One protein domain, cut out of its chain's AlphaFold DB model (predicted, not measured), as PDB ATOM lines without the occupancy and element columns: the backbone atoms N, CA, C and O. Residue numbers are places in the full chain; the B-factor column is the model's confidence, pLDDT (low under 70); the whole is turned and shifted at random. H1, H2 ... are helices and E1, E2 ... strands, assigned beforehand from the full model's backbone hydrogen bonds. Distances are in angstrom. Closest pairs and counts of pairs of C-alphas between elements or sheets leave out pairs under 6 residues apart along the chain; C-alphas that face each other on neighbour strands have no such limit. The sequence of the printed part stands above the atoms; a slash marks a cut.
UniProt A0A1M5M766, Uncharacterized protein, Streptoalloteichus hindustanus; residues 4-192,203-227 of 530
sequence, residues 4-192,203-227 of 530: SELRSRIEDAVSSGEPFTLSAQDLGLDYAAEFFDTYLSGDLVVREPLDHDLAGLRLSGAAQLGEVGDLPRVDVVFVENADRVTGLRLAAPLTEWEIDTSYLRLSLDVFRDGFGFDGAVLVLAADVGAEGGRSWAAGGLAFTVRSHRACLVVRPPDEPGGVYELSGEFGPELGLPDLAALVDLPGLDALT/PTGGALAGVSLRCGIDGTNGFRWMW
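AT A GLANCE: This is residues 4 to 192 and 203 to 227 of the 530 residues of an uncharacterized protein of Streptoalloteichus hindustanus (UniProt A0A1M5M766). One long, twisted sheet of eleven strands runs the length of this domain, from E1 near one end to E13 toward the other, with H1 laid across the strands near the E1 end and H3 set over the sheet at E8. A small separate hairpin, E6 and E7, and the short H4 lie between E5 and E8 along the chain, while H5 is off the sheet, toward the E13 end. The 214 printed residues include five named helices and thirteen named strands, in the order H1 E1 H2 H3 E2 E3 E4 E5 E6 E7 H4 E8 E9 E10 E11 H5 E12 E13. The large sheet runs E1 E2 E3 E4 E5 E8 E9 E10 E11 E12 E13, antiparallel throughout, and the class is mixed, helices and strands. The whole is compact, with a radius of gyration of the C-alphas of 18.8 A and spans of 57 by 41 by 34 A.

IN THESE COORDINATES: H1, residues 4 to 16, begins at C-alpha 4 (116.419, 204.997, 200.525) and is 18.2 A long. E1 is residues 20 to 22, H2 residues 24 to 27 and H3 residues 32 to 40, 10.8 A. E2, residues 44 to 53, spans 17.8 A and bends by 106 degrees at residue 48; E3, residues 58 to 65, spans 17.4 A and bends by 84 degrees at residue 62. E4, residues 69 to 81, is the longest strand by residues, 31.2 A, and bends by 90 degrees at residue 72. E5 is residues 84 to 93, 27.9 A, then come E6, residues 98 to 100, E7, residues 105 to 107, and H4, residues 109 to 113. E8, residues 119 to 128, starts at C-alpha 119 (112.185, 223.377, 171.456) and spans 27.7 A. E9, residues 134 to 145, spans 30.5 A and bends by 63 degrees at residue 138. E10 is residues 148 to 155, 22.7 A, E11 residues 164 to 170, 19.3 A, and H5 residues 180 to 184. E12 is residues 208 to 217, 26.3 A, and E13, residues 223 to 227, ends at C-alpha 227 (110.754, 208.448, 156.335).

HOW THE PARTS SIT: The edge strands of the large sheet are E1 and E13. E2 to E5 form a meander, each strand the antiparallel neighbour of the one before, and so do E8 to E11. E1 and E2 are antiparallel neighbours, with N 20 and O 46 2.8 A apart, within hydrogen-bond range. E5, of the one meander, and E8, of the other, are antiparallel neighbours, with 167 degrees between their N-to-C directions and N 90 and O 124 within hydrogen-bond range at 2.8 A. In the hairpin of E12 and E13, N 214 and O 227 are 2.8 A apart; in that of E6 and E7, N 99 and O 106 are 2.9 A apart. H1 is on the sheet at a height of 7.9 A and runs across the strands, at 85 degrees to E2 on the local plane; its closest C-alphas to E2 are Val 14 and Leu 50, 5.9 A. H3 is on the sheet at a height of 7.3 A, only just over E8 with 3 of its 9 C-alphas, and runs along the strands at 5 degrees on the local plane; the closest C-alphas are Ala 32 and Ala 126, 6.5 A. H2 touches H3, the C-alphas of Ala 24 and Ala 33 being 5.1 A apart, and H2 and H4 only graze the sheet. H5 is not on the sheet. In H1, H3 and H4 every O i to N i+4 pair is within hydrogen-bond range; H2 is too short for one, and H5 has 0 of 1, but 2 of 2 O i to N i+3 pairs.

THE WHOLE: The two C-alphas farthest apart are those of Ser 16 and Pro 203, 61.1 A. Residues 193 to 202 are not printed, and C-alphas 192 and 203 are 19.6 A apart across this cut, which lies in the link from H5 to E12. Of the links that are printed whole, E10 to E11 and E11 to H5 are short and the others tight. The mean pLDDT of the printed part is 80.2; 36 residues are under 70, among them residues 128 to 149, and E9 has a mean of 56.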
ATOM      1  N   SER A   4     116.507 204.235 199.269       95.38
ATOM      2  CA  SER A   4     116.419 204.997 200.525       95.38
ATOM      3  C   SER A   4     117.599 205.950 200.726       95.38
ATOM      4  O   SER A   4     117.411 207.073 201.188       95.38
ATOM      5  N   GLU A   5     118.798 205.517 200.345       95.88
ATOM      6  CA  GLU A   5     120.020 206.317 200.399       95.88
ATOM      7  C   GLU A   5     119.955 207.487 199.409       95.88
ATOM      8  O   GLU A   5     120.220 208.626 199.790       95.88
ATOM      9  N   LEU A   6     119.519 207.233 198.169       95.56
ATOM     10  CA  LEU A   6     119.312 208.281 197.168       95.56
ATOM     11  C   LEU A   6     118.304 209.335 197.650       95.56
ATOM     12  O   LEU A   6     118.576 210.528 197.542       95.56
ATOM     13  N   ARG A   7     117.155 208.909 198.196       96.12
ATOM     14  CA  ARG A   7     116.126 209.832 198.706       96.12
ATOM     15  C   ARG A   7     116.677 210.749 199.795       96.12
ATOM     16  O   ARG A   7     116.472 211.953 199.706       96.12
ATOM     17  N   SER A   8     117.424 210.191 200.753       96.00
ATOM     18  CA  SER A   8     118.085 210.978 201.802       96.00
ATOM     19  C   SER A   8     119.045 212.003 201.203       96.00
ATOM     20  O   SER A   8     118.990 213.168 201.569       96.00
ATOM     21  N   ARG A   9     119.881 211.605 200.232       95.50
ATOM     22  CA  ARG A   9     120.832 212.524 199.584       95.50
ATOM     23  C   ARG A   9     120.146 213.670 198.840       95.50
ATOM     24  O   ARG A   9     120.642 214.791 198.885       95.50
ATOM     25  N   ILE A  10     119.040 213.395 198.143       94.88
ATOM     26  CA  ILE A  10     118.249 214.433 197.462       94.88
ATOM     27  C   ILE A  10     117.655 215.401 198.493       94.88
ATOM     28  O   ILE A  10     117.787 216.614 198.339       94.88
ATOM     29  N   GLU A  11     117.037 214.874 199.552       94.44
ATOM     30  CA  GLU A  11     116.406 215.675 200.607       94.44
ATOM     31  C   GLU A  11     117.426 216.539 201.366       94.44
ATOM     32  O   GLU A  11     117.170 217.720 201.621       94.44
ATOM     33  N   ASP A  12     118.607 215.987 201.657       94.75
ATOM     34  CA  ASP A  12     119.714 216.696 202.301       94.75
ATOM     35  C   ASP A  12     120.241 217.837 201.419       94.75
ATOM     36  O   ASP A  12     120.423 218.956 201.909       94.75
ATOM     37  N   ALA A  13     120.446 217.598 200.118       93.12
ATOM     38  CA  ALA A  13     120.894 218.627 199.174       93.12
ATOM     39  C   ALA A  13     119.876 219.777 199.071       93.12
ATOM     40  O   ALA A  13     120.231 220.945 199.213       93.12
ATOM     41  N   VAL A  14     118.588 219.451 198.933       92.44
ATOM     42  CA  VAL A  14     117.514 220.454 198.841       92.44
ATOM     43  C   VAL A  14     117.371 221.255 200.140       92.44
ATOM     44  O   VAL A  14     117.182 222.467 200.099       92.44
ATOM     45  N   SER A  15     117.471 220.601 201.300       92.00
ATOM     46  CA  SER A  15     117.304 221.262 202.604       92.00
ATOM     47  C   SER A  15     118.498 222.136 202.989       92.00
ATOM     48  O   SER A  15     118.331 223.139 203.685       92.00
ATOM     49  N   SER A  16     119.705 221.738 202.579       91.69
ATOM     50  CA  SER A  16     120.944 222.475 202.855       91.69
ATOM     51  C   SER A  16     121.211 223.606 201.861       91.69
ATOM     52  O   SER A  16     121.913 224.552 202.218       91.69
ATOM     53  N   GLY A  17     120.649 223.521 200.652       87.12
ATOM     54  CA  GLY A  17     120.966 224.415 199.537       87.12
ATOM     55  C   GLY A  17     122.322 224.126 198.879       87.12
ATOM     56  O   GLY A  17     122.827 224.910 198.077       87.12
ATOM     57  N   GLU A  18     122.950 223.003 199.224       91.94
ATOM     58  CA  GLU A  18     124.198 222.570 198.598       91.94
ATOM     59  C   GLU A  18     123.917 221.844 197.268       91.94
ATOM     60  O   GLU A  18     122.883 221.181 197.124       91.94
ATOM     61  N   PRO A  19     124.833 221.908 196.280       92.69
ATOM     62  CA  PRO A  19     124.683 221.166 195.034       92.69
ATOM     63  C   PRO A  19     124.565 219.656 195.270       92.69
ATOM     64  O   PRO A  19     125.371 219.049 195.979       92.69
ATOM     65  N   PHE A  20     123.615 219.021 194.590       95.75
ATOM     66  CA  PHE A  20     123.560 217.568 194.529       95.75
ATOM     67  C   PHE A  20     124.670 217.068 193.603       95.75
ATOM     68  O   PHE A  20     124.684 217.382 192.415       95.75
ATOM     69  N   THR A  21     125.591 216.278 194.148       94.00
ATOM     70  CA  THR A  21     126.664 215.636 193.378       94.00
ATOM     71  C   THR A  21     126.463 214.130 193.383       94.00
ATOM     72  O   THR A  21     126.132 213.569 194.429       94.00
ATOM     73  N   LEU A  22     126.678 213.477 192.245       93.56
ATOM     74  CA  LEU A  22     126.630 212.025 192.102       93.56
ATOM     75  C   LEU A  22     127.768 211.557 191.198       93.56
ATOM     76  O   LEU A  22     127.911 212.062 190.090       93.56
ATOM     77  N   SER A  23     128.535 210.570 191.655       91.56
ATOM     78  CA  SER A  23     129.581 209.923 190.856       91.56
ATOM     79  C   SER A  23     129.122 208.569 190.298       91.56
ATOM     80  O   SER A  23     128.165 207.958 190.790       91.56
ATOM     81  N   ALA A  24     129.851 208.030 189.316       87.12
ATOM     82  CA  ALA A  24     129.637 206.654 188.856       87.12
ATOM     83  C   ALA A  24     129.842 205.619 189.985       87.12
ATOM     84  O   ALA A  24     129.133 204.610 190.051       87.12
ATOM     85  N   GLN A  25     130.785 205.882 190.899       88.69
ATOM     86  CA  GLN A  25     131.071 205.005 192.040       88.69
ATOM     87  C   GLN A  25     129.918 204.986 193.045       88.69
ATOM     88  O   GLN A  25     129.579 203.920 193.557       88.69
ATOM     89  N   ASP A  26     129.273 206.132 193.272       90.31
ATOM     90  CA  ASP A  26     128.120 206.249 194.169       90.31
ATOM     91  C   ASP A  26     126.953 205.369 193.702       90.31
ATOM     92  O   ASP A  26     126.315 204.668 194.495       90.31
ATOM     93  N   LEU A  27     126.686 205.356 192.390       85.00
ATOM     94  CA  LEU A  27     125.676 204.477 191.799       85.00
ATOM     95  C   LEU A  27     126.032 203.001 191.998       85.00
ATOM     96  O   LEU A  27     125.143 202.186 192.275       85.00
ATOM     97  N   GLY A  28     127.324 202.670 191.943       83.00
ATOM     98  CA  GLY A  28     127.826 201.302 192.068       83.00
ATOM     99  C   GLY A  28     127.424 200.438 190.874       83.00
ATOM    100  O   GLY A  28     127.085 199.266 191.047       83.00
ATOM    101  N   LEU A  29     127.385 201.046 189.686       79.19
ATOM    102  CA  LEU A  29     127.048 200.405 188.420       79.19
ATOM    103  C   LEU A  29     128.300 200.417 187.540       79.19
ATOM    104  O   LEU A  29     128.669 201.465 187.019       79.19
ATOM    105  N   ASP A  30     128.944 199.261 187.358       77.69
ATOM    106  CA  ASP A  30     130.214 199.160 186.615       77.69
ATOM    107  C   ASP A  30     130.120 199.733 185.190       77.69
ATOM    108  O   ASP A  30     131.081 200.281 184.663       77.69
ATOM    109  N   TYR A  31     128.941 199.641 184.569       76.00
ATOM    110  CA  TYR A  31     128.676 200.166 183.227       76.00
ATOM    111  C   TYR A  31     128.380 201.671 183.187       76.00
ATOM    112  O   TYR A  31     128.288 202.227 182.099       76.00
ATOM    113  N   ALA A  32     128.179 202.329 184.332       78.25
ATOM    114  CA  ALA A  32     127.916 203.764 184.375       78.25
ATOM    115  C   ALA A  32     129.208 204.589 184.295       78.25
ATOM    116  O   ALA A  32     129.140 205.747 183.911       78.25
ATOM    117  N   ALA A  33     130.378 204.016 184.600       83.38
ATOM    118  CA  ALA A  33     131.648 204.746 184.557       83.38
ATOM    119  C   ALA A  33     131.897 205.404 183.188       83.38
ATOM    120  O   ALA A  33     132.106 206.610 183.117       83.38
ATOM    121  N   GLU A  34     131.739 204.641 182.102       80.25
ATOM    122  CA  GLU A  34     131.876 205.153 180.734       80.25
ATOM    123  C   GLU A  34     130.876 206.274 180.427       80.25
ATOM    124  O   GLU A  34     131.222 207.237 179.747       80.25
ATOM    125  N   PHE A  35     129.654 206.191 180.964       82.88
ATOM    126  CA  PHE A  35     128.643 207.226 180.771       82.88
ATOM    127  C   PHE A  35     129.029 208.548 181.450       82.88
ATOM    128  O   PHE A  35     128.925 209.608 180.833       82.88
ATOM    129  N   PHE A  36     129.482 208.489 182.704       87.75
ATOM    130  CA  PHE A  36     129.910 209.673 183.455       87.75
ATOM    131  C   PHE A  36     131.157 210.300 182.822       87.75
ATOM    132  O   PHE A  36     131.185 211.507 182.586       87.75
ATOM    133  N   ASP A  37     132.148 209.485 182.463       85.25
ATOM    134  CA  ASP A  37     133.392 209.972 181.868       85.25
ATOM    135  C   ASP A  37     133.166 210.573 180.471       85.25
ATOM    136  O   ASP A  37     133.687 211.645 180.168       85.25
ATOM    137  N   THR A  38     132.362 209.914 179.630       78.25
ATOM    138  CA  THR A  38     132.188 210.305 178.221       78.25
ATOM    139  C   THR A  38     131.160 211.420 178.041       78.25
ATOM    140  O   THR A  38     131.426 212.372 177.313       78.25
ATOM    141  N   TYR A  39     129.995 211.334 178.694       80.06
ATOM    142  CA  TYR A  39     128.869 212.245 178.421       80.06
ATOM    143  C   TYR A  39     128.714 213.365 179.447       80.06
ATOM    144  O   TYR A  39     128.194 214.428 179.115       80.06
ATOM    145  N   LEU A  40     129.150 213.148 180.692       85.31
ATOM    146  CA  LEU A  40     129.104 214.174 181.743       85.31
ATOM    147  C   LEU A  40     130.465 214.840 181.977       85.31
ATOM    148  O   LEU A  40     130.527 215.877 182.634       85.31
ATOM    149  N   SER A  41     131.538 214.259 181.428       85.56
ATOM    150  CA  SER A  41     132.934 214.633 181.691       85.56
ATOM    151  C   SER A  41     133.291 214.607 183.185       85.56
ATOM    152  O   SER A  41     134.068 215.439 183.661       85.56
ATOM    153  N   GLY A  42     132.721 213.652 183.929       88.00
ATOM    154  CA  GLY A  42     132.927 213.470 185.366       88.00
ATOM    155  C   GLY A  42     131.619 213.303 186.139       88.00
ATOM    156  O   GLY A  42     130.661 212.711 185.646       88.00
ATOM    157  N   ASP A  43     131.593 213.802 187.375       92.12
ATOM    158  CA  ASP A  43     130.439 213.691 188.270       92.12
ATOM    159  C   ASP A  43     129.249 214.538 187.792       92.12
ATOM    160  O   ASP A  43     129.403 215.663 187.314       92.12
ATOM    161  N   LEU A  44     128.035 214.029 188.005       91.69
ATOM    162  CA  LEU A  44     126.813 214.804 187.818       91.69
ATOM    163  C   LEU A  44     126.687 215.812 188.961       91.69
ATOM    164  O   LEU A  44     126.543 215.408 190.114       91.69
ATOM    165  N   VAL A  45     126.672 217.105 188.638       93.88
ATOM    166  CA  VAL A  45     126.480 218.188 189.613       93.88
ATOM    167  C   VAL A  45     125.241 219.003 189.252       93.88
ATOM    168  O   VAL A  45     125.250 219.752 188.274       93.88
ATOM    169  N   VAL A  46     124.191 218.895 190.069       94.25
ATOM    170  CA  VAL A  46     122.957 219.686 189.958       94.25
ATOM    171  C   VAL A  46     122.963 220.767 191.039       94.25
ATOM    172  O   VAL A  46     123.105 220.488 192.227       94.25
ATOM    173  N   ARG A  47     122.844 222.019 190.614       94.06
ATOM    174  CA  ARG A  47     122.946 223.247 191.403       94.06
ATOM    175  C   ARG A  47     121.578 223.913 191.546       94.06
ATOM    176  O   ARG A  47     120.645 223.645 190.789       94.06
ATOM    177  N   GLU A  48     121.492 224.813 192.516       85.75
ATOM    178  CA  GLU A  48     120.274 225.547 192.850       85.75
ATOM    179  C   GLU A  48     119.695 226.392 191.692       85.75
ATOM    180  O   GLU A  48     120.450 226.874 190.842       85.75
ATOM    181  N   PRO A  49     118.370 226.653 191.697       87.75
ATOM    182  CA  PRO A  49     117.377 226.134 192.646       87.75
ATOM    183  C   PRO A  49     117.065 224.654 192.386       87.75
ATOM    184  O   PRO A  49     116.788 224.272 191.250       87.75
ATOM    185  N   LEU A  50     117.105 223.839 193.446       91.81
ATOM    186  CA  LEU A  50     116.768 222.418 193.374       91.81
ATOM    187  C   LEU A  50     115.266 222.218 193.589       91.81
ATOM    188  O   LEU A  50     114.704 222.684 194.579       91.81
ATOM    189  N   ASP A  51     114.637 221.485 192.680       93.19
ATOM    190  CA  ASP A  51     113.272 220.976 192.803       93.19
ATOM    191  C   ASP A  51     113.303 219.446 192.753       93.19
ATOM    192  O   ASP A  51     114.182 218.865 192.116       93.19
ATOM    193  N   HIS A  52     112.394 218.769 193.448       94.00
ATOM    194  CA  HIS A  52     112.472 217.316 193.568       94.00
ATOM    195  C   HIS A  52     111.120 216.635 193.800       94.00
ATOM    196  O   HIS A  52     110.201 217.181 194.405       94.00
ATOM    197  N   ASP A  53     111.043 215.380 193.362       95.69
ATOM    198  CA  ASP A  53     109.949 214.452 193.639       95.69
ATOM    199  C   ASP A  53     110.549 213.137 194.152       95.69
ATOM    200  O   ASP A  53     111.013 212.296 193.378       95.69
ATOM    201  N   LEU A  54     110.558 212.952 195.478       92.69
ATOM    202  CA  LEU A  54     111.109 211.742 196.103       92.69
ATOM    203  C   LEU A  54     110.304 210.479 195.771       92.69
ATOM    204  O   LEU A  54     110.854 209.375 195.834       92.69
ATOM    205  N   ALA A  55     109.010 210.615 195.456       91.06
ATOM    206  CA  ALA A  55     108.165 209.478 195.111       91.06
ATOM    207  C   ALA A  55     108.496 208.982 193.702       91.06
ATOM    208  O   ALA A  55     108.693 207.785 193.516       91.06
ATOM    209  N   GLY A  56     108.634 209.903 192.745       89.62
ATOM    210  CA  GLY A  56     109.049 209.616 191.371       89.62
ATOM    211  C   GLY A  56     110.560 209.480 191.154       89.62
ATOM    212  O   GLY A  56     110.972 209.292 190.011       89.62
ATOM    213  N   LEU A  57     111.371 209.611 192.215       94.50
ATOM    214  CA  LEU A  57     112.839 209.668 192.175       94.50
ATOM    215  C   LEU A  57     113.362 210.664 191.131       94.50
ATOM    216  O   LEU A  57     114.149 210.316 190.245       94.50
ATOM    217  N   ARG A  58     112.900 211.913 191.232       95.75
ATOM    218  CA  ARG A  58     113.275 212.997 190.321       95.75
ATOM    219  C   ARG A  58     113.952 214.142 191.052       95.75
ATOM    220  O   ARG A  58     113.567 214.480 192.170       95.75
ATOM    221  N   LEU A  59     114.920 214.749 190.381       96.00
ATOM    222  CA  LEU A  59     115.626 215.947 190.815       96.00
ATOM    223  C   LEU A  59     115.795 216.875 189.615       96.00
ATOM    224  O   LEU A  59     116.193 216.423 188.548       96.00
ATOM    225  N   SER A  60     115.558 218.164 189.805       96.06
ATOM    226  CA  SER A  60     115.700 219.176 188.767       96.06
ATOM    227  C   SER A  60     116.482 220.374 189.292       96.06
ATOM    228  O   SER A  60     116.310 220.772 190.441       96.06
ATOM    229  N   GLY A  61     117.323 220.970 188.453       95.38
ATOM    230  CA  GLY A  61     118.092 222.171 188.797       95.38
ATOM    231  C   GLY A  61     119.034 222.581 187.671       95.38
ATOM    232  O   GLY A  61     119.007 221.978 186.601       95.38
ATOM    233  N   ALA A  62     119.865 223.598 187.880       93.88
ATOM    234  CA  ALA A  62     120.884 223.968 186.895       93.88
ATOM    235  C   ALA A  62     122.023 222.942 186.919       93.88
ATOM    236  O   ALA A  62     122.411 222.493 187.990       93.88
ATOM    237  N   ALA A  63     122.601 222.571 185.782       91.62
ATOM    238  CA  ALA A  63     123.737 221.650 185.773       91.62
ATOM    239  C   ALA A  63     124.724 222.013 184.674       91.62
ATOM    240  O   ALA A  63     124.345 222.550 183.639       91.62
ATOM    241  N   GLN A  64     125.989 221.689 184.904       85.69
ATOM    242  CA  GLN A  64     127.006 221.737 183.867       85.69
ATOM    243  C   GLN A  64     127.171 220.320 183.324       85.69
ATOM    244  O   GLN A  64     127.532 219.422 184.086       85.69
ATOM    245  N   LEU A  65     126.874 220.108 182.043       81.88
ATOM    246  CA  LEU A  65     126.995 218.793 181.410       81.88
ATOM    247  C   LEU A  65     128.217 218.783 180.493       81.88
ATOM    248  O   LEU A  65     128.124 219.207 179.345       81.88
ATOM    249  N   GLY A  66     129.357 218.318 181.010       77.19
ATOM    250  CA  GLY A  66     130.591 218.132 180.246       77.19
ATOM    251  C   GLY A  66     130.906 219.247 179.245       77.19
ATOM    252  O   GLY A  66     130.978 220.425 179.604       77.19
ATOM    253  N   GLU A  67     131.072 218.858 177.979       76.06
ATOM    254  CA  GLU A  67     131.332 219.758 176.847       76.06
ATOM    255  C   GLU A  67     130.081 220.483 176.313       76.06
ATOM    256  O   GLU A  67     130.228 221.451 175.576       76.06
ATOM    257  N   VAL A  68     128.863 220.082 176.713       78.00
ATOM    258  CA  VAL A  68     127.613 220.796 176.363       78.00
ATOM    259  C   VAL A  68     127.554 222.167 177.051       78.00
ATOM    260  O   VAL A  68     126.978 223.109 176.513       78.00
ATOM    261  N   GLY A  69     128.172 222.297 178.229       82.50
ATOM    262  CA  GLY A  69     128.257 223.551 178.980       82.50
ATOM    263  C   GLY A  69     127.200 223.701 180.078       82.50
ATOM    264  O   GLY A  69     126.644 222.720 180.578       82.50
ATOM    265  N   ASP A  70     126.984 224.945 180.516       86.62
ATOM    266  CA  ASP A  70     126.046 225.280 181.590       86.62
ATOM    267  C   ASP A  70     124.602 225.287 181.071       86.62
ATOM    268  O   ASP A  70     124.223 226.113 180.239       86.62
ATOM    269  N   LEU A  71     123.772 224.398 181.616       87.38
ATOM    270  CA  LEU A  71     122.355 224.292 181.297       87.38
ATOM    271  C   LEU A  71     121.525 224.861 182.456       87.38
ATOM    272  O   LEU A  71     121.680 224.435 183.606       87.38
ATOM    273  N   PRO A  72     120.608 225.809 182.181       87.31
ATOM    274  CA  PRO A  72     119.845 226.494 183.223       87.31
ATOM    275  C   PRO A  72     118.870 225.564 183.951       87.31
ATOM    276  O   PRO A  72     118.423 225.881 185.052       87.31
ATOM    277  N   ARG A  73     118.522 224.430 183.333       91.19
ATOM    278  CA  ARG A  73     117.681 223.392 183.915       91.19
ATOM    279  C   ARG A  73     118.010 222.031 183.307       91.19
ATOM    280  O   ARG A  73     118.026 221.887 182.090       91.19
ATOM    281  N   VAL A  74     118.192 221.037 184.160       92.12
ATOM    282  CA  VAL A  74     118.302 219.617 183.834       92.12
ATOM    283  C   VAL A  74     117.353 218.868 184.753       92.12
ATOM    284  O   VAL A  74     117.366 219.090 185.962       92.12
ATOM    285  N   ASP A  75     116.527 218.001 184.180       93.56
ATOM    286  CA  ASP A  75     115.656 217.088 184.905       93.56
ATOM    287  C   ASP A  75     116.316 215.698 184.934       93.56
ATOM    288  O   ASP A  75     116.601 215.093 183.899       93.56
ATOM    289  N   VAL A  76     116.575 215.194 186.135       93.44
ATOM    290  CA  VAL A  76     117.198 213.898 186.414       93.44
ATOM    291  C   VAL A  76     116.128 212.942 186.923       93.44
ATOM    292  O   VAL A  76     115.436 213.238 187.896       93.44
ATOM    293  N   VAL A  77     116.005 211.779 186.292       93.62
ATOM    294  CA  VAL A  77     115.120 210.692 186.721       93.62
ATOM    295  C   VAL A  77     115.964 209.464 187.017       93.62
ATOM    296  O   VAL A  77     116.674 208.975 186.140       93.62
ATOM    297  N   PHE A  78     115.870 208.941 188.234       92.50
ATOM    298  CA  PHE A  78     116.574 207.722 188.621       92.50
ATOM    299  C   PHE A  78     115.697 206.496 188.366       92.50
ATOM    300  O   PHE A  78     114.524 206.466 188.732       92.50
ATOM    301  N   VAL A  79     116.272 205.478 187.730       89.31
ATOM    302  CA  VAL A  79     115.587 204.214 187.442       89.31
ATOM    303  C   VAL A  79     115.773 203.283 188.633       89.31
ATOM    304  O   VAL A  79     116.906 203.021 189.044       89.31
ATOM    305  N   GLU A  80     114.670 202.788 189.190       89.69
ATOM    306  CA  GLU A  80     114.677 201.831 190.297       89.69
ATOM    307  C   GLU A  80     114.338 200.409 189.838       89.69
ATOM    308  O   GLU A  80     113.529 200.187 188.938       89.69
ATOM    309  N   ASN A  81     114.946 199.431 190.504       86.75
ATOM    310  CA  ASN A  81     114.516 198.042 190.490       86.75
ATOM    311  C   ASN A  81     114.529 197.531 191.931       86.75
ATOM    312  O   ASN A  81     115.589 197.452 192.563       86.75
ATOM    313  N   ALA A  82     113.343 197.198 192.442       87.69
ATOM    314  CA  ALA A  82     113.119 196.894 193.850       87.69
ATOM    315  C   ALA A  82     113.640 198.023 194.760       87.69
ATOM    316  O   ALA A  82     113.133 199.138 194.712       87.69
ATOM    317  N   ASP A  83     114.634 197.750 195.601       90.94
ATOM    318  CA  ASP A  83     115.205 198.695 196.559       90.94
ATOM    319  C   ASP A  83     116.498 199.365 196.067       90.94
ATOM    320  O   ASP A  83     117.148 200.090 196.828       90.94
ATOM    321  N   ARG A  84     116.889 199.152 194.803       90.19
ATOM    322  CA  ARG A  84     118.147 199.656 194.235       90.19
ATOM    323  C   ARG A  84     117.922 200.578 193.052       90.19
ATOM    324  O   ARG A  84     117.038 200.362 192.230       90.19
ATOM    325  N   VAL A  85     118.807 201.560 192.933       90.50
ATOM    326  CA  VAL A  85     118.927 202.386 191.730       90.50
ATOM    327  C   VAL A  85     119.749 201.614 190.699       90.50
ATOM    328  O   VAL A  85     120.865 201.179 190.995       90.50
ATOM    329  N   THR A  86     119.191 201.422 189.509       87.56
ATOM    330  CA  THR A  86     119.785 200.664 188.395       87.56
ATOM    331  C   THR A  86     120.085 201.530 187.178       87.56
ATOM    332  O   THR A  86     120.606 201.041 186.179       87.56
ATOM    333  N   GLY A  87     119.796 202.823 187.236       87.81
ATOM    334  CA  GLY A  87     120.132 203.721 186.147       87.81
ATOM    335  C   GLY A  87     119.685 205.144 186.400       87.81
ATOM    336  O   GLY A  87     119.121 205.462 187.449       87.81
ATOM    337  N   LEU A  88     119.934 205.995 185.416       88.88
ATOM    338  CA  LEU A  88     119.477 207.375 185.406       88.88
ATOM    339  C   LEU A  88     119.196 207.846 183.981       88.88
ATOM    340  O   LEU A  88     119.794 207.371 183.013       88.88
ATOM    341  N   ARG A  89     118.296 208.820 183.875       88.56
ATOM    342  CA  ARG A  89     117.974 209.556 182.657       88.56
ATOM    343  C   ARG A  89     118.072 211.043 182.948       88.56
ATOM    344  O   ARG A  89     117.493 211.515 183.923       88.56
ATOM    345  N   LEU A  90     118.781 211.765 182.099       88.50
ATOM    346  CA  LEU A  90     118.908 213.215 182.123       88.50
ATOM    347  C   LEU A  90     118.133 213.769 180.939       88.50
ATOM    348  O   LEU A  90     118.277 213.261 179.831       88.50
ATOM    349  N   ALA A  91     117.336 214.801 181.169       89.12
ATOM    350  CA  ALA A  91     116.683 215.577 180.132       89.12
ATOM    351  C   ALA A  91     117.030 217.050 180.342       89.12
ATOM    352  O   ALA A  91     116.762 217.608 181.403       89.12
ATOM    353  N   ALA A  92     117.636 217.677 179.344       87.75
ATOM    354  CA  ALA A  92     118.069 219.061 179.422       87.75
ATOM    355  C   ALA A  92     117.585 219.837 178.190       87.75
ATOM    356  O   ALA A  92     117.985 219.506 177.072       87.75
ATOM    357  N   PRO A  93     116.708 220.843 178.355       86.62
ATOM    358  CA  PRO A  93     116.337 221.730 177.264       86.62
ATOM    359  C   PRO A  93     117.572 222.437 176.710       86.62
ATOM    360  O   PRO A  93     118.349 223.024 177.462       86.62
ATOM    361  N   LEU A  94     117.736 222.387 175.394       83.12
ATOM    362  CA  LEU A  94     118.803 223.098 174.711       83.12
ATOM    363  C   LEU A  94     118.413 224.570 174.553       83.12
ATOM    364  O   LEU A  94     117.290 224.895 174.163       83.12
ATOM    365  N   THR A  95     119.344 225.467 174.867       77.25
ATOM    366  CA  THR A  95     119.177 226.912 174.652       77.25
ATOM    367  C   THR A  95     119.504 227.322 173.220       77.25
ATOM    368  O   THR A  95     118.982 228.322 172.732       77.25
ATOM    369  N   GLU A  96     120.345 226.538 172.549       83.75
ATOM    370  CA  GLU A  96     120.743 226.701 171.155       83.75
ATOM    371  C   GLU A  96     120.330 225.455 170.364       83.75
ATOM    372  O   GLU A  96     120.272 224.353 170.904       83.75
ATOM    373  N   TRP A  97     120.032 225.612 169.075       84.25
ATOM    374  CA  TRP A  97     119.696 224.491 168.188       84.25
ATOM    375  C   TRP A  97     120.962 223.844 167.618       84.25
ATOM    376  O   TRP A  97     121.013 223.471 166.452       84.25
ATOM    377  N   GLU A  98     121.998 223.722 168.439       83.62
ATOM    378  CA  GLU A  98     123.274 223.117 168.088       83.62
ATOM    379  C   GLU A  98     123.789 222.312 169.279       83.62
ATOM    380  O   GLU A  98     123.605 222.680 170.439       83.62
ATOM    381  N   ILE A  99     124.416 221.181 168.975       81.75
ATOM    382  CA  ILE A  99     125.174 220.375 169.922       81.75
ATOM    383  C   ILE A  99     126.578 220.276 169.344       81.75
ATOM    384  O   ILE A  99     126.745 219.719 168.262       81.75
ATOM    385  N   ASP A 100     127.574 220.811 170.047       81.31
ATOM    386  CA  ASP A 100     128.989 220.705 169.676       81.31
ATOM    387  C   ASP A 100     129.754 220.031 170.819       81.31
ATOM    388  O   ASP A 100     130.295 220.680 171.709       81.31
ATOM    389  N   THR A 101     129.732 218.698 170.825       78.56
ATOM    390  CA  THR A 101     130.473 217.860 171.777       78.56
ATOM    391  C   THR A 101     131.393 216.900 171.027       78.56
ATOM    392  O   THR A 101     131.193 216.617 169.844       78.56
ATOM    393  N   SER A 102     132.383 216.342 171.718       74.31
ATOM    394  CA  SER A 102     133.314 215.341 171.179       74.31
ATOM    395  C   SER A 102     132.641 214.054 170.699       74.31
ATOM    396  O   SER A 102     133.178 213.393 169.810       74.31
ATOM    397  N   TYR A 103     131.477 213.700 171.249       73.06
ATOM    398  CA  TYR A 103     130.732 212.486 170.894       73.06
ATOM    399  C   TYR A 103     129.520 212.747 169.987       73.06
ATOM    400  O   TYR A 103     129.015 211.819 169.356       73.06
ATOM    401  N   LEU A 104     129.033 213.987 169.914       76.81
ATOM    402  CA  LEU A 104     127.905 214.384 169.077       76.81
ATOM    403  C   LEU A 104     128.077 215.831 168.614       76.81
ATOM    404  O   LEU A 104     128.041 216.753 169.431       76.81
ATOM    405  N   ARG A 105     128.206 216.021 167.297       80.12
ATOM    406  CA  ARG A 105     128.248 217.341 166.665       80.12
ATOM    407  C   ARG A 105     127.161 217.470 165.607       80.12
ATOM    408  O   ARG A 105     127.294 216.895 164.526       80.12
ATOM    409  N   LEU A 106     126.104 218.212 165.915       79.94
ATOM    410  CA  LEU A 106     124.908 218.305 165.082       79.94
ATOM    411  C   LEU A 106     124.210 219.658 165.276       79.94
ATOM    412  O   LEU A 106     123.897 220.026 166.407       79.94
ATOM    413  N   SER A 107     123.899 220.361 164.183       83.19
ATOM    414  CA  SER A 107     122.913 221.448 164.222       83.19
ATOM    415  C   SER A 107     121.516 220.899 163.937       83.19
ATOM    416  O   SER A 107     121.293 220.028 163.094       83.19
ATOM    417  N   LEU A 108     120.571 221.401 164.720       81.06
ATOM    418  CA  LEU A 108     119.163 221.040 164.753       81.06
ATOM    419  C   LEU A 108     118.293 222.144 164.148       81.06
ATOM    420  O   LEU A 108     117.069 222.036 164.185       81.06
ATOM    421  N   ASP A 109     118.891 223.193 163.575       81.38
ATOM    422  CA  ASP A 109     118.161 224.322 162.987       81.38
ATOM    423  C   ASP A 109     117.137 223.860 161.947       81.38
ATOM    424  O   ASP A 109     116.053 224.422 161.854       81.38
ATOM    425  N   VAL A 110     117.422 222.773 161.227       76.06
ATOM    426  CA  VAL A 110     116.498 222.192 160.249       76.06
ATOM    427  C   VAL A 110     115.189 221.685 160.882       76.06
ATOM    428  O   VAL A 110     114.140 221.719 160.244       76.06
ATOM    429  N   PHE A 111     115.208 221.273 162.154       77.56
ATOM    430  CA  PHE A 111     114.004 220.895 162.898       77.56
ATOM    431  C   PHE A 111     113.215 222.123 163.366       77.56
ATOM    432  O   PHE A 111     111.988 222.116 163.324       77.56
ATOM    433  N   ARG A 112     113.890 223.206 163.754       81.12
ATOM    434  CA  ARG A 112     113.213 224.471 164.071       81.12
ATOM    435  C   ARG A 112     112.603 225.106 162.825       81.12
ATOM    436  O   ARG A 112     111.429 225.455 162.815       81.12
ATOM    437  N   ASP A 113     113.412 225.268 161.787       77.06
ATOM    438  CA  ASP A 113     113.083 226.085 160.623       77.06
ATOM    439  C   ASP A 113     112.290 225.286 159.578       77.06
ATOM    440  O   ASP A 113     111.411 225.842 158.925       77.06
ATOM    441  N   GLY A 114     112.569 223.985 159.441       69.00
ATOM    442  CA  GLY A 114     111.844 223.082 158.544       69.00
ATOM    443  C   GLY A 114     110.638 222.423 159.211       69.00
ATOM    444  O   GLY A 114     109.547 222.440 158.657       69.00
ATOM    445  N   PHE A 115     110.810 221.887 160.422       71.00
ATOM    446  CA  PHE A 115     109.757 221.172 161.160       71.00
ATOM    447  C   PHE A 115     109.095 222.018 162.245       71.00
ATOM    448  O   PHE A 115     108.424 221.471 163.111       71.00
ATOM    449  N   GLY A 116     109.274 223.339 162.260       72.25
ATOM    450  CA  GLY A 116     108.560 224.218 163.191       72.25
ATOM    451  C   GLY A 116     108.605 223.774 164.658       72.25
ATOM    452  O   GLY A 116     107.648 224.054 165.378       72.25
ATOM    453  N   PHE A 117     109.632 223.024 165.085       79.06
ATOM    454  CA  PHE A 117     109.722 222.562 166.464       79.06
ATOM    455  C   PHE A 117     110.045 223.755 167.363       79.06
ATOM    456  O   PHE A 117     110.918 224.572 167.068       79.06
ATOM    457  N   ASP A 118     109.337 223.835 168.486       78.94
ATOM    458  CA  ASP A 118     109.378 224.991 169.385       78.94
ATOM    459  C   ASP A 118     110.521 224.870 170.407       78.94
ATOM    460  O   ASP A 118     110.914 225.846 171.047       78.94
ATOM    461  N   GLY A 119     111.065 223.660 170.570       80.00
ATOM    462  CA  GLY A 119     112.185 223.377 171.456       80.00
ATOM    463  C   GLY A 119     112.775 221.986 171.249       80.00
ATOM    464  O   GLY A 119     112.095 221.064 170.786       80.00
ATOM    465  N   ALA A 120     114.040 221.851 171.641       82.44
ATOM    466  CA  ALA A 120     114.792 220.606 171.652       82.44
ATOM    467  C   ALA A 120     115.291 220.307 173.073       82.44
ATOM    468  O   ALA A 120     115.652 221.207 173.829       82.44
ATOM    469  N   VAL A 121     115.301 219.033 173.439       84.19
ATOM    470  CA  VAL A 121     115.738 218.525 174.739       84.19
ATOM    471  C   VAL A 121     116.746 217.418 174.486       84.19
ATOM    472  O   VAL A 121     116.415 216.401 173.878       84.19
ATOM    473  N   LEU A 122     117.962 217.600 174.988       84.88
ATOM    474  CA  LEU A 122     118.965 216.550 175.022       84.88
ATOM    475  C   LEU A 122     118.595 215.544 176.112       84.88
ATOM    476  O   LEU A 122     118.417 215.905 177.274       84.88
ATOM    477  N   VAL A 123     118.489 214.280 175.728       84.50
ATOM    478  CA  VAL A 123     118.211 213.149 176.602       84.50
ATOM    479  C   VAL A 123     119.429 212.233 176.625       84.50
ATOM    480  O   VAL A 123     119.834 211.687 175.598       84.50
ATOM    481  N   LEU A 124     119.997 212.044 177.812       83.25
ATOM    482  CA  LEU A 124     121.097 211.115 178.063       83.25
ATOM    483  C   LEU A 124     120.600 210.030 179.014       83.25
ATOM    484  O   LEU A 124     120.020 210.346 180.053       83.25
ATOM    485  N   ALA A 125     120.808 208.758 178.681       82.75
ATOM    486  CA  ALA A 125     120.338 207.655 179.513       82.75
ATOM    487  C   ALA A 125     121.409 206.583 179.716       82.75
ATOM    488  O   ALA A 125     122.040 206.119 178.764       82.75
ATOM    489  N   ALA A 126     121.542 206.157 180.970       82.56
ATOM    490  CA  ALA A 126     122.289 204.980 181.382       82.56
ATOM    491  C   ALA A 126     121.382 204.114 182.257       82.56
ATOM    492  O   ALA A 126     121.312 204.302 183.473       82.56
ATOM    493  N   ASP A 127     120.662 203.179 181.640       76.12
ATOM    494  CA  ASP A 127     119.770 202.256 182.334       76.12
ATOM    495  C   ASP A 127     119.761 200.853 181.701       76.12
ATOM    496  O   ASP A 127     120.416 200.567 180.695       76.12
ATOM    497  N   VAL A 128     119.073 199.928 182.367       66.81
ATOM    498  CA  VAL A 128     118.838 198.576 181.855       66.81
ATOM    499  C   VAL A 128     117.465 198.578 181.193       66.81
ATOM    500  O   VAL A 128     116.470 198.906 181.841       66.81
ATOM    501  N   GLY A 129     117.414 198.235 179.905       57.69
ATOM    502  CA  GLY A 129     116.172 198.164 179.142       57.69
ATOM    503  C   GLY A 129     115.217 197.093 179.681       57.69
ATOM    504  O   GLY A 129     115.615 196.198 180.429       57.69
ATOM    505  N   ALA A 130     113.949 197.159 179.267       44.91
ATOM    506  CA  ALA A 130     112.894 196.244 179.722       44.91
ATOM    507  C   ALA A 130     113.193 194.756 179.435       44.91
ATOM    508  O   ALA A 130     112.728 193.887 180.167       44.91
ATOM    509  N   GLU A 131     114.014 194.463 178.422       45.50
ATOM    510  CA  GLU A 131     114.455 193.107 178.059       45.50
ATOM    511  C   GLU A 131     115.753 192.665 178.767       45.50
ATOM    512  O   GLU A 131     116.345 191.643 178.430       45.50
ATOM    513  N   GLY A 132     116.244 193.433 179.748       45.44
ATOM    514  CA  GLY A 132     117.470 193.121 180.493       45.44
ATOM    515  C   GLY A 132     118.776 193.451 179.756       45.44
ATOM    516  O   GLY A 132     119.854 193.316 180.337       45.44
ATOM    517  N   GLY A 133     118.699 193.918 178.506       46.84
ATOM    518  CA  GLY A 133     119.833 194.473 177.766       46.84
ATOM    519  C   GLY A 133     120.281 195.822 178.336       46.84
ATOM    520  O   GLY A 133     119.459 196.643 178.741       46.84
ATOM    521  N   ARG A 134     121.597 196.067 178.377       54.72
ATOM    522  CA  ARG A 134     122.143 197.388 178.730       54.72
ATOM    523  C   ARG A 134     121.785 198.363 177.612       54.72
ATOM    524  O   ARG A 134     122.155 198.118 176.468       54.72
ATOM    525  N   SER A 135     121.076 199.438 177.939       51.91
ATOM    526  CA  SER A 135     120.767 200.500 176.989       51.91
ATOM    527  C   SER A 135     121.645 201.699 177.316       51.91
ATOM    528  O   SER A 135     121.457 202.368 178.333       51.91
ATOM    529  N   TRP A 136     122.627 201.965 176.459       52.69
ATOM    530  CA  TRP A 136     123.289 203.262 176.427       52.69
ATOM    531  C   TRP A 136     122.658 204.054 175.293       52.69
ATOM    532  O   TRP A 136     122.831 203.712 174.125       52.69
ATOM    533  N   ALA A 137     121.907 205.095 175.636       52.12
ATOM    534  CA  ALA A 137     121.467 206.073 174.655       52.12
ATOM    535  C   ALA A 137     122.236 207.366 174.918       52.12
ATOM    536  O   ALA A 137     121.900 208.145 175.816       52.12
ATOM    537  N   ALA A 138     123.297 207.563 174.141       46.47
ATOM    538  CA  ALA A 138     123.882 208.877 173.944       46.47
ATOM    539  C   ALA A 138     122.981 209.674 172.998       46.47
ATOM    540  O   ALA A 138     122.567 209.152 171.967       46.47
ATOM    541  N   GLY A 139     122.693 210.934 173.326       52.06
ATOM    542  CA  GLY A 139     122.153 211.872 172.341       52.06
ATOM    543  C   GLY A 139     120.738 211.572 171.843       52.06
ATOM    544  O   GLY A 139     120.447 211.807 170.675       52.06
ATOM    545  N   GLY A 140     119.839 211.077 172.699       58.47
ATOM    546  CA  GLY A 140     118.414 211.169 172.387       58.47
ATOM    547  C   GLY A 140     118.020 212.645 172.292       58.47
ATOM    548  O   GLY A 140     118.382 213.436 173.153       58.47
ATOM    549  N   LEU A 141     117.299 213.043 171.257       62.00
ATOM    550  CA  LEU A 141     116.741 214.377 171.096       62.00
ATOM    551  C   LEU A 141     115.230 214.278 171.196       62.00
ATOM    552  O   LEU A 141     114.568 213.712 170.330       62.00
ATOM    553  N   ALA A 142     114.667 214.825 172.266       63.09
ATOM    554  CA  ALA A 142     113.232 215.014 172.352       63.09
ATOM    555  C   ALA A 142     112.879 216.414 171.848       63.09
ATOM    556  O   ALA A 142     113.374 217.411 172.361       63.09
ATOM    557  N   PHE A 143     112.001 216.489 170.862       64.56
ATOM    558  CA  PHE A 143     111.494 217.736 170.318       64.56
ATOM    559  C   PHE A 143     110.038 217.930 170.721       64.56
ATOM    560  O   PHE A 143     109.302 216.957 170.906       64.56
ATOM    561  N   THR A 144     109.611 219.187 170.850       58.41
ATOM    562  CA  THR A 144     108.214 219.526 171.159       58.41
ATOM    563  C   THR A 144     107.631 220.440 170.080       58.41
ATOM    564  O   THR A 144     108.267 221.426 169.716       58.41
ATOM    565  N   VAL A 145     106.435 220.122 169.577       55.72
ATOM    566  CA  VAL A 145     105.640 220.932 168.630       55.72
ATOM    567  C   VAL A 145     104.250 221.091 169.197       55.72
ATOM    568  O   VAL A 145     103.558 220.089 169.338       55.72
ATOM    569  N   ARG A 146     103.795 222.322 169.471       52.75
ATOM    570  CA  ARG A 146     102.371 222.619 169.752       52.75
ATOM    571  C   ARG A 146     101.711 221.620 170.720       52.75
ATOM    572  O   ARG A 146     100.584 221.200 170.487       52.75
ATOM    573  N   SER A 147     102.415 221.263 171.800       54.94
ATOM    574  CA  SER A 147     102.093 220.258 172.842       54.94
ATOM    575  C   SER A 147     102.349 218.773 172.542       54.94
ATOM    576  O   SER A 147     102.281 217.969 173.463       54.94
ATOM    577  N   HIS A 148     102.750 218.409 171.328       65.62
ATOM    578  CA  HIS A 148     103.184 217.059 170.962       65.62
ATOM    579  C   HIS A 148     104.686 216.870 171.151       65.62
ATOM    580  O   HIS A 148     105.475 217.774 170.873       65.62
ATOM    581  N   ARG A 149     105.099 215.673 171.567       68.31
ATOM    582  CA  ARG A 149     106.507 215.322 171.768       68.31
ATOM    583  C   ARG A 149     106.950 214.281 170.746       68.31
ATOM    584  O   ARG A 149     106.317 213.237 170.648       68.31
ATOM    585  N   ALA A 150     108.045 214.537 170.041       71.56
ATOM    586  CA  ALA A 150     108.753 213.541 169.244       71.56
ATOM    587  C   ALA A 150     110.042 213.167 169.976       71.56
ATOM    588  O   ALA A 150     110.769 214.055 170.411       71.56
ATOM    589  N   CYS A 151     110.334 211.883 170.151       71.06
ATOM    590  CA  CYS A 151     111.595 211.448 170.760       71.06
ATOM    591  C   CYS A 151     112.456 210.770 169.704       71.06
ATOM    592  O   CYS A 151     112.210 209.611 169.393       71.06
ATOM    593  N   LEU A 152     113.445 211.480 169.168       70.94
ATOM    594  CA  LEU A 152     114.399 210.950 168.203       70.94
ATOM    595  C   LEU A 152     115.643 210.424 168.923       70.94
ATOM    596  O   LEU A 152     116.157 211.047 169.842       70.94
ATOM    597  N   VAL A 153     116.160 209.286 168.498       71.50
ATOM    598  CA  VAL A 153     117.463 208.761 168.906       71.50
ATOM    599  C   VAL A 153     118.450 209.076 167.800       71.50
ATOM    600  O   VAL A 153     118.179 208.738 166.648       71.50
ATOM    601  N   VAL A 154     119.569 209.712 168.143       75.38
ATOM    602  CA  VAL A 154     120.641 210.001 167.189       75.38
ATOM    603  C   VAL A 154     121.620 208.837 167.153       75.38
ATOM    604  O   VAL A 154     122.102 208.376 168.187       75.38
ATOM    605  N   ARG A 155     121.949 208.379 165.949       73.38
ATOM    606  CA  ARG A 155     123.046 207.454 165.687       73.38
ATOM    607  C   ARG A 155     124.132 208.195 164.909       73.38
ATOM    608  O   ARG A 155     123.830 208.739 163.842       73.38
ATOM    609  N   PRO A 156     125.366 208.262 165.438       69.62
ATOM    610  CA  PRO A 156     126.474 208.861 164.715       69.62
ATOM    611  C   PRO A 156     126.812 208.022 163.475       69.62
ATOM    612  O   PRO A 156     126.540 206.819 163.457       69.62
ATOM    613  N   PRO A 157     127.400 208.637 162.440       73.88
ATOM    614  CA  PRO A 157     127.850 207.900 161.271       73.88
ATOM    615  C   PRO A 157     129.017 206.959 161.600       73.88
ATOM    616  O   PRO A 157     129.881 207.295 162.412       73.88
ATOM    617  N   ASP A 158     129.086 205.822 160.901       72.81
ATOM    618  CA  ASP A 158     130.192 204.857 161.023       72.81
ATOM    619  C   ASP A 158     131.535 205.429 160.529       72.81
ATOM    620  O   ASP A 158     132.607 204.990 160.950       72.81
ATOM    621  N   GLU A 159     131.485 206.429 159.643       72.75
ATOM    622  CA  GLU A 159     132.654 207.075 159.048       72.75
ATOM    623  C   GLU A 159     132.642 208.599 159.273       72.75
ATOM    624  O   GLU A 159     131.577 209.230 159.247       72.75
ATOM    625  N   PRO A 160     133.818 209.240 159.441       67.50
ATOM    626  CA  PRO A 160     133.916 210.693 159.541       67.50
ATOM    627  C   PRO A 160     133.287 211.394 158.329       67.50
ATOM    628  O   PRO A 160     133.695 211.170 157.191       67.50
ATOM    629  N   GLY A 161     132.319 212.279 158.579       66.00
ATOM    630  CA  GLY A 161     131.584 212.994 157.529       66.00
ATOM    631  C   GLY A 161     130.375 212.245 156.958       66.00
ATOM    632  O   GLY A 161     129.773 212.732 156.003       66.00
ATOM    633  N   GLY A 162     130.010 211.088 157.524       72.88
ATOM    634  CA  GLY A 162     128.778 210.383 157.175       72.88
ATOM    635  C   GLY A 162     127.503 211.065 157.695       72.88
ATOM    636  O   GLY A 162     127.526 212.152 158.270       72.88
ATOM    637  N   VAL A 163     126.367 210.405 157.470       77.69
ATOM    638  CA  VAL A 163     125.025 210.906 157.803       77.69
ATOM    639  C   VAL A 163     124.634 210.486 159.221       77.69
ATOM    640  O   VAL A 163     124.684 209.302 159.546       77.69
ATOM    641  N   TYR A 164     124.199 211.441 160.041       79.56
ATOM    642  CA  TYR A 164     123.548 211.160 161.315       79.56
ATOM    643  C   TYR A 164     122.150 210.622 161.057       79.56
ATOM    644  O   TYR A 164     121.349 211.261 160.374       79.56
ATOM    645  N   GLU A 165     121.841 209.466 161.624       80.50
ATOM    646  CA  GLU A 165     120.493 208.921 161.572       80.50
ATOM    647  C   GLU A 165     119.730 209.327 162.832       80.50
ATOM    648  O   GLU A 165     120.163 209.043 163.945       80.50
ATOM    649  N   LEU A 166     118.573 209.956 162.656       78.94
ATOM    650  CA  LEU A 166     117.633 210.246 163.726       78.94
ATOM    651  C   LEU A 166     116.387 209.392 163.533       78.94
ATOM    652  O   LEU A 166     115.786 209.418 162.463       78.94
ATOM    653  N   SER A 167     115.978 208.650 164.557       79.19
ATOM    654  CA  SER A 167     114.797 207.779 164.498       79.19
ATOM    655  C   SER A 167     113.943 207.914 165.747       79.19
ATOM    656  O   SER A 167     114.488 207.850 166.846       79.19
ATOM    657  N   GLY A 168     112.628 208.036 165.616       75.75
ATOM    658  CA  GLY A 168     111.764 208.200 166.773       75.75
ATOM    659  C   GLY A 168     110.279 208.148 166.486       75.75
ATOM    660  O   GLY A 168     109.857 207.982 165.347       75.75
ATOM    661  N   GLU A 169     109.498 208.320 167.544       80.19
ATOM    662  CA  GLU A 169     108.038 208.296 167.510       80.19
ATOM    663  C   GLU A 169     107.471 209.589 168.091       80.19
ATOM    664  O   GLU A 169     108.048 210.198 169.002       80.19
ATOM    665  N   PHE A 170     106.331 210.006 167.551       79.62
ATOM    666  CA  PHE A 170     105.504 211.038 168.145       79.62
ATOM    667  C   PHE A 170     104.629 210.439 169.245       79.62
ATOM    668  O   PHE A 170     104.168 209.301 169.160       79.62
ATOM    669  N   GLY A 171     104.382 211.229 170.286       71.50
ATOM    670  CA  GLY A 171     103.534 210.826 171.397       71.50
ATOM    671  C   GLY A 171     102.102 210.478 170.958       71.50
ATOM    672  O   GLY A 171     101.604 211.021 169.968       71.50
ATOM    673  N   PRO A 172     101.394 209.634 171.731       68.56
ATOM    674  CA  PRO A 172     100.032 209.182 171.413       68.56
ATOM    675  C   PRO A 172      99.009 210.329 171.336       68.56
ATOM    676  O   PRO A 172      97.928 210.176 170.777       68.56
ATOM    677  N   GLU A 173      99.358 211.491 171.881       70.81
ATOM    678  CA  GLU A 173      98.582 212.731 171.837       70.81
ATOM    679  C   GLU A 173      98.479 213.328 170.425       70.81
ATOM    680  O   GLU A 173      97.629 214.188 170.207       70.81
ATOM    681  N   LEU A 174      99.332 212.908 169.476       74.38
ATOM    682  CA  LEU A 174      99.360 213.445 168.110       74.38
ATOM    683  C   LEU A 174      98.090 213.126 167.301       74.38
ATOM    684  O   LEU A 174      97.829 213.817 166.326       74.38
ATOM    685  N   GLY A 175      97.295 212.133 167.724       69.88
ATOM    686  CA  GLY A 175      95.936 211.831 167.248       69.88
ATOM    687  C   GLY A 175      95.583 212.334 165.843       69.88
ATOM    688  O   GLY A 175      94.841 213.306 165.715       69.88
ATOM    689  N   LEU A 176      96.089 211.675 164.798       80.12
ATOM    690  CA  LEU A 176      95.796 212.058 163.415       80.12
ATOM    691  C   LEU A 176      94.545 211.317 162.910       80.12
ATOM    692  O   LEU A 176      94.485 210.085 163.012       80.12
ATOM    693  N   PRO A 177      93.535 212.034 162.381       80.00
ATOM    694  CA  PRO A 177      92.277 211.423 161.960       80.00
ATOM    695  C   PRO A 177      92.401 210.583 160.682       80.00
ATOM    696  O   PRO A 177      91.626 209.644 160.525       80.00
ATOM    697  N   ASP A 178      93.338 210.917 159.790       85.62
ATOM    698  CA  ASP A 178      93.589 210.234 158.519       85.62
ATOM    699  C   ASP A 178      94.991 210.573 157.965       85.62
ATOM    700  O   ASP A 178      95.737 211.357 158.556       85.62
ATOM    701  N   LEU A 179      95.353 209.973 156.823       86.56
ATOM    702  CA  LEU A 179      96.626 210.216 156.126       86.56
ATOM    703  C   LEU A 179      96.777 211.649 155.607       86.56
ATOM    704  O   LEU A 179      97.900 212.136 155.523       86.56
ATOM    705  N   ALA A 180      95.681 212.335 155.271       85.38
ATOM    706  CA  ALA A 180      95.758 213.707 154.780       85.38
ATOM    707  C   ALA A 180      96.228 214.656 155.887       85.38
ATOM    708  O   ALA A 180      96.981 215.580 155.606       85.38
ATOM    709  N   ALA A 181      95.884 214.377 157.149       85.19
ATOM    710  CA  ALA A 181      96.359 215.139 158.302       85.19
ATOM    711  C   ALA A 181      97.884 215.063 158.526       85.19
ATOM    712  O   ALA A 181      98.425 215.839 159.312       85.19
ATOM    713  N   LEU A 182      98.610 214.170 157.839       83.50
ATOM    714  CA  LEU A 182     100.074 214.149 157.903       83.50
ATOM    715  C   LEU A 182     100.709 215.405 157.299       83.50
ATOM    716  O   LEU A 182     101.782 215.790 157.752       83.50
ATOM    717  N   VAL A 183     100.066 216.074 156.334       83.44
ATOM    718  CA  VAL A 183     100.602 217.328 155.763       83.44
ATOM    719  C   VAL A 183     100.566 218.485 156.764       83.44
ATOM    720  O   VAL A 183     101.305 219.452 156.618       83.44
ATOM    721  N   ASP A 184      99.733 218.381 157.803       78.12
ATOM    722  CA  ASP A 184      99.684 219.359 158.890       78.12
ATOM    723  C   ASP A 184     100.821 219.155 159.902       78.12
ATOM    724  O   ASP A 184     101.050 220.019 160.760       78.12
ATOM    725  N   LEU A 185     101.548 218.027 159.818       76.44
ATOM    726  CA  LEU A 185     102.763 217.854 160.595       76.44
ATOM    727  C   LEU A 185     103.815 218.831 160.080       76.44
ATOM    728  O   LEU A 185     104.100 218.879 158.879       76.44
ATOM    729  N   PRO A 186     104.437 219.602 160.975       68.19
ATOM    730  CA  PRO A 186     105.516 220.476 160.563       68.19
ATOM    731  C   PRO A 186     106.628 219.716 159.826       68.19
ATOM    732  O   PRO A 186     106.931 218.577 160.173       68.19
ATOM    733  N   GLY A 187     107.222 220.333 158.801       68.00
ATOM    734  CA  GLY A 187     108.239 219.714 157.938       68.00
ATOM    735  C   GLY A 187     107.683 218.779 156.866       68.00
ATOM    736  O   GLY A 187     108.420 218.361 155.969       68.00
ATOM    737  N   LEU A 188     106.378 218.499 156.917       74.50
ATOM    738  CA  LEU A 188     105.603 217.836 155.870       74.50
ATOM    739  C   LEU A 188     104.615 218.787 155.184       74.50
ATOM    740  O   LEU A 188     103.895 218.360 154.292       74.50
ATOM    741  N   ASP A 189     104.625 220.074 155.528       66.25
ATOM    742  CA  ASP A 189     103.750 221.126 154.992       66.25
ATOM    743  C   ASP A 189     103.909 221.358 153.483       66.25
ATOM    744  O   ASP A 189     102.994 221.826 152.806       66.25
ATOM    745  N   ALA A 190     105.069 220.999 152.935       69.12
ATOM    746  CA  ALA A 190     105.287 220.977 151.498       69.12
ATOM    747  C   ALA A 190     104.630 219.770 150.800       69.12
ATOM    748  O   ALA A 190     104.566 219.772 149.573       69.12
ATOM    749  N   LEU A 191     104.243 218.702 151.516       78.19
ATOM    750  CA  LEU A 191     103.533 217.556 150.926       78.19
ATOM    751  C   LEU A 191     102.088 217.936 150.609       78.19
ATOM    752  O   LEU A 191     101.444 218.649 151.377       78.19
ATOM    753  N   THR A 192     101.558 217.422 149.504       85.06
ATOM    754  CA  THR A 192     100.119 217.495 149.242       85.06
ATOM    755  C   THR A 192      99.416 216.212 149.691       85.06
ATOM    756  O   THR A 192     100.026 215.138 149.695       85.06
ATOM    757  N   PRO A 203      92.978 199.748 152.784       85.75
ATOM    758  CA  PRO A 203      92.060 200.219 153.808       85.75
ATOM    759  C   PRO A 203      92.737 201.285 154.670       85.75
ATOM    760  O   PRO A 203      93.557 200.988 155.532       85.75
ATOM    761  N   THR A 204      92.356 202.538 154.449       80.75
ATOM    762  CA  THR A 204      92.842 203.712 155.195       80.75
ATOM    763  C   THR A 204      91.841 204.207 156.243       80.75
ATOM    764  O   THR A 204      92.051 205.239 156.873       80.75
ATOM    765  N   GLY A 205      90.729 203.489 156.436       68.50
ATOM    766  CA  GLY A 205      89.674 203.878 157.366       68.50
ATOM    767  C   GLY A 205      90.073 203.655 158.823       68.50
ATOM    768  O   GLY A 205      90.107 202.519 159.282       68.50
ATOM    769  N   GLY A 206      90.303 204.734 159.569       70.75
ATOM    770  CA  GLY A 206      90.583 204.675 161.003       70.75
ATOM    771  C   GLY A 206      91.512 205.793 161.458       70.75
ATOM    772  O   GLY A 206      92.131 206.464 160.642       70.75
ATOM    773  N   ALA A 207      91.611 205.984 162.775       74.50
ATOM    774  CA  ALA A 207      92.621 206.873 163.335       74.50
ATOM    775  C   ALA A 207      94.023 206.302 163.076       74.50
ATOM    776  O   ALA A 207      94.240 205.089 163.187       74.50
ATOM    777  N   LEU A 208      94.980 207.174 162.773       82.75
ATOM    778  CA  LEU A 208      96.377 206.778 162.684       82.75
ATOM    779  C   LEU A 208      96.963 206.638 164.089       82.75
ATOM    780  O   LEU A 208      96.668 207.429 164.989       82.75
ATOM    781  N   ALA A 209      97.823 205.644 164.263       82.38
ATOM    782  CA  ALA A 209      98.607 205.434 165.471       82.38
ATOM    783  C   ALA A 209     100.097 205.322 165.121       82.38
ATOM    784  O   ALA A 209     100.464 205.251 163.950       82.38
ATOM    785  N   GLY A 210     100.961 205.332 166.139       79.75
ATOM    786  CA  GLY A 210     102.379 204.988 165.973       79.75
ATOM    787  C   GLY A 210     103.114 205.835 164.931       79.75
ATOM    788  O   GLY A 210     103.880 205.296 164.132       79.75
ATOM    789  N   VAL A 211     102.851 207.148 164.894       84.88
ATOM    790  CA  VAL A 211     103.536 208.038 163.951       84.88
ATOM    791  C   VAL A 211     105.022 208.046 164.298       84.88
ATOM    792  O   VAL A 211     105.409 208.445 165.396       84.88
ATOM    793  N   SER A 212     105.854 207.617 163.362       85.75
ATOM    794  CA  SER A 212     107.302 207.551 163.495       85.75
ATOM    795  C   SER A 212     107.982 208.433 162.460       85.75
ATOM    796  O   SER A 212     107.497 208.619 161.346       85.75
ATOM    797  N   LEU A 213     109.125 208.988 162.839       83.12
ATOM    798  CA  LEU A 213     109.988 209.785 161.987       83.12
ATOM    799  C   LEU A 213     111.375 209.158 161.991       83.12
ATOM    800  O   LEU A 213     111.969 208.944 163.046       83.12
ATOM    801  N   ARG A 214     111.916 208.899 160.805       84.38
ATOM    802  CA  ARG A 214     113.310 208.509 160.619       84.38
ATOM    803  C   ARG A 214     113.928 209.427 159.580       84.38
ATOM    804  O   ARG A 214     113.374 209.562 158.501       84.38
ATOM    805  N   CYS A 215     115.056 210.054 159.853       82.25
ATOM    806  CA  CYS A 215     115.699 210.947 158.897       82.25
ATOM    807  C   CYS A 215     117.218 210.853 158.975       82.25
ATOM    808  O   CYS A 215     117.784 210.538 160.019       82.25
ATOM    809  N   GLY A 216     117.862 211.111 157.843       82.56
ATOM    810  CA  GLY A 216     119.306 211.212 157.726       82.56
ATOM    811  C   GLY A 216     119.707 212.663 157.524       82.56
ATOM    812  O   GLY A 216     119.246 213.284 156.564       82.56
ATOM    813  N   ILE A 217     120.564 213.189 158.395       79.12
ATOM    814  CA  ILE A 217     121.070 214.564 158.333       79.12
ATOM    815  C   ILE A 217     122.584 214.534 158.148       79.12
ATOM    816  O   ILE A 217     123.291 213.819 158.857       79.12
ATOM    817  N   ASP A 218     123.098 215.293 157.183       75.06
ATOM    818  CA  ASP A 218     124.542 215.480 157.047       75.06
ATOM    819  C   ASP A 218     125.078 216.580 157.978       75.06
ATOM    820  O   ASP A 218     124.339 217.413 158.498       75.06
ATOM    821  N   GLY A 219     126.396 216.617 158.181       64.19
ATOM    822  CA  GLY A 219     127.046 217.630 159.025       64.19
ATOM    823  C   GLY A 219     126.935 219.078 158.520       64.19
ATOM    824  O   GLY A 219     127.525 219.968 159.125       64.19
ATOM    825  N   THR A 220     126.224 219.325 157.412       64.94
ATOM    826  CA  THR A 220     125.968 220.654 156.830       64.94
ATOM    827  C   THR A 220     124.500 221.083 156.918       64.94
ATOM    828  O   THR A 220     124.114 222.060 156.276       64.94
ATOM    829  N   ASN A 221     123.701 220.395 157.740       61.97
ATOM    830  CA  ASN A 221     122.287 220.676 158.023       61.97
ATOM    831  C   ASN A 221     121.323 220.322 156.880       61.97
ATOM    832  O   ASN A 221     120.171 220.762 156.884       61.97
ATOM    833  N   GLY A 222     121.766 219.525 155.903       70.44
ATOM    834  CA  GLY A 222     120.915 219.023 154.831       70.44
ATOM    835  C   GLY A 222     120.286 217.682 155.199       70.44
ATOM    836  O   GLY A 222     120.992 216.739 155.563       70.44
ATOM    837  N   PHE A 223     118.963 217.562 155.052       73.31
ATOM    838  CA  PHE A 223     118.346 216.240 154.998       73.31
ATOM    839  C   PHE A 223     118.809 215.512 153.740       73.31
ATOM    840  O   PHE A 223     118.722 216.034 152.629       73.31
ATOM    841  N   ARG A 224     119.263 214.276 153.918       76.69
ATOM    842  CA  ARG A 224     119.535 213.347 152.817       76.69
ATOM    843  C   ARG A 224     118.318 212.505 152.491       76.69
ATOM    844  O   ARG A 224     118.053 212.222 151.329       76.69
ATOM    845  N   TRP A 225     117.573 212.130 153.517       80.25
ATOM    846  CA  TRP A 225     116.364 211.338 153.387       80.25
ATOM    847  C   TRP A 225     115.500 211.507 154.629       80.25
ATOM    848  O   TRP A 225     115.999 211.773 155.726       80.25
ATOM    849  N   MET A 226     114.202 211.308 154.458       82.50
ATOM    850  CA  MET A 226     113.238 211.235 155.541       82.50
ATOM    851  C   MET A 226     112.237 210.115 155.263       82.50
ATOM    852  O   MET A 226     111.816 209.915 154.133       82.50
ATOM    853  N   TRP A 227     111.834 209.415 156.314       86.38
ATOM    854  CA  TRP A 227     110.754 208.448 156.335       86.38
ATOM    855  C   TRP A 227     109.771 208.822 157.433       86.38
ATOM    856  O   TRP A 227     110.161 208.973 158.591       86.38
TER     857      TRP A 227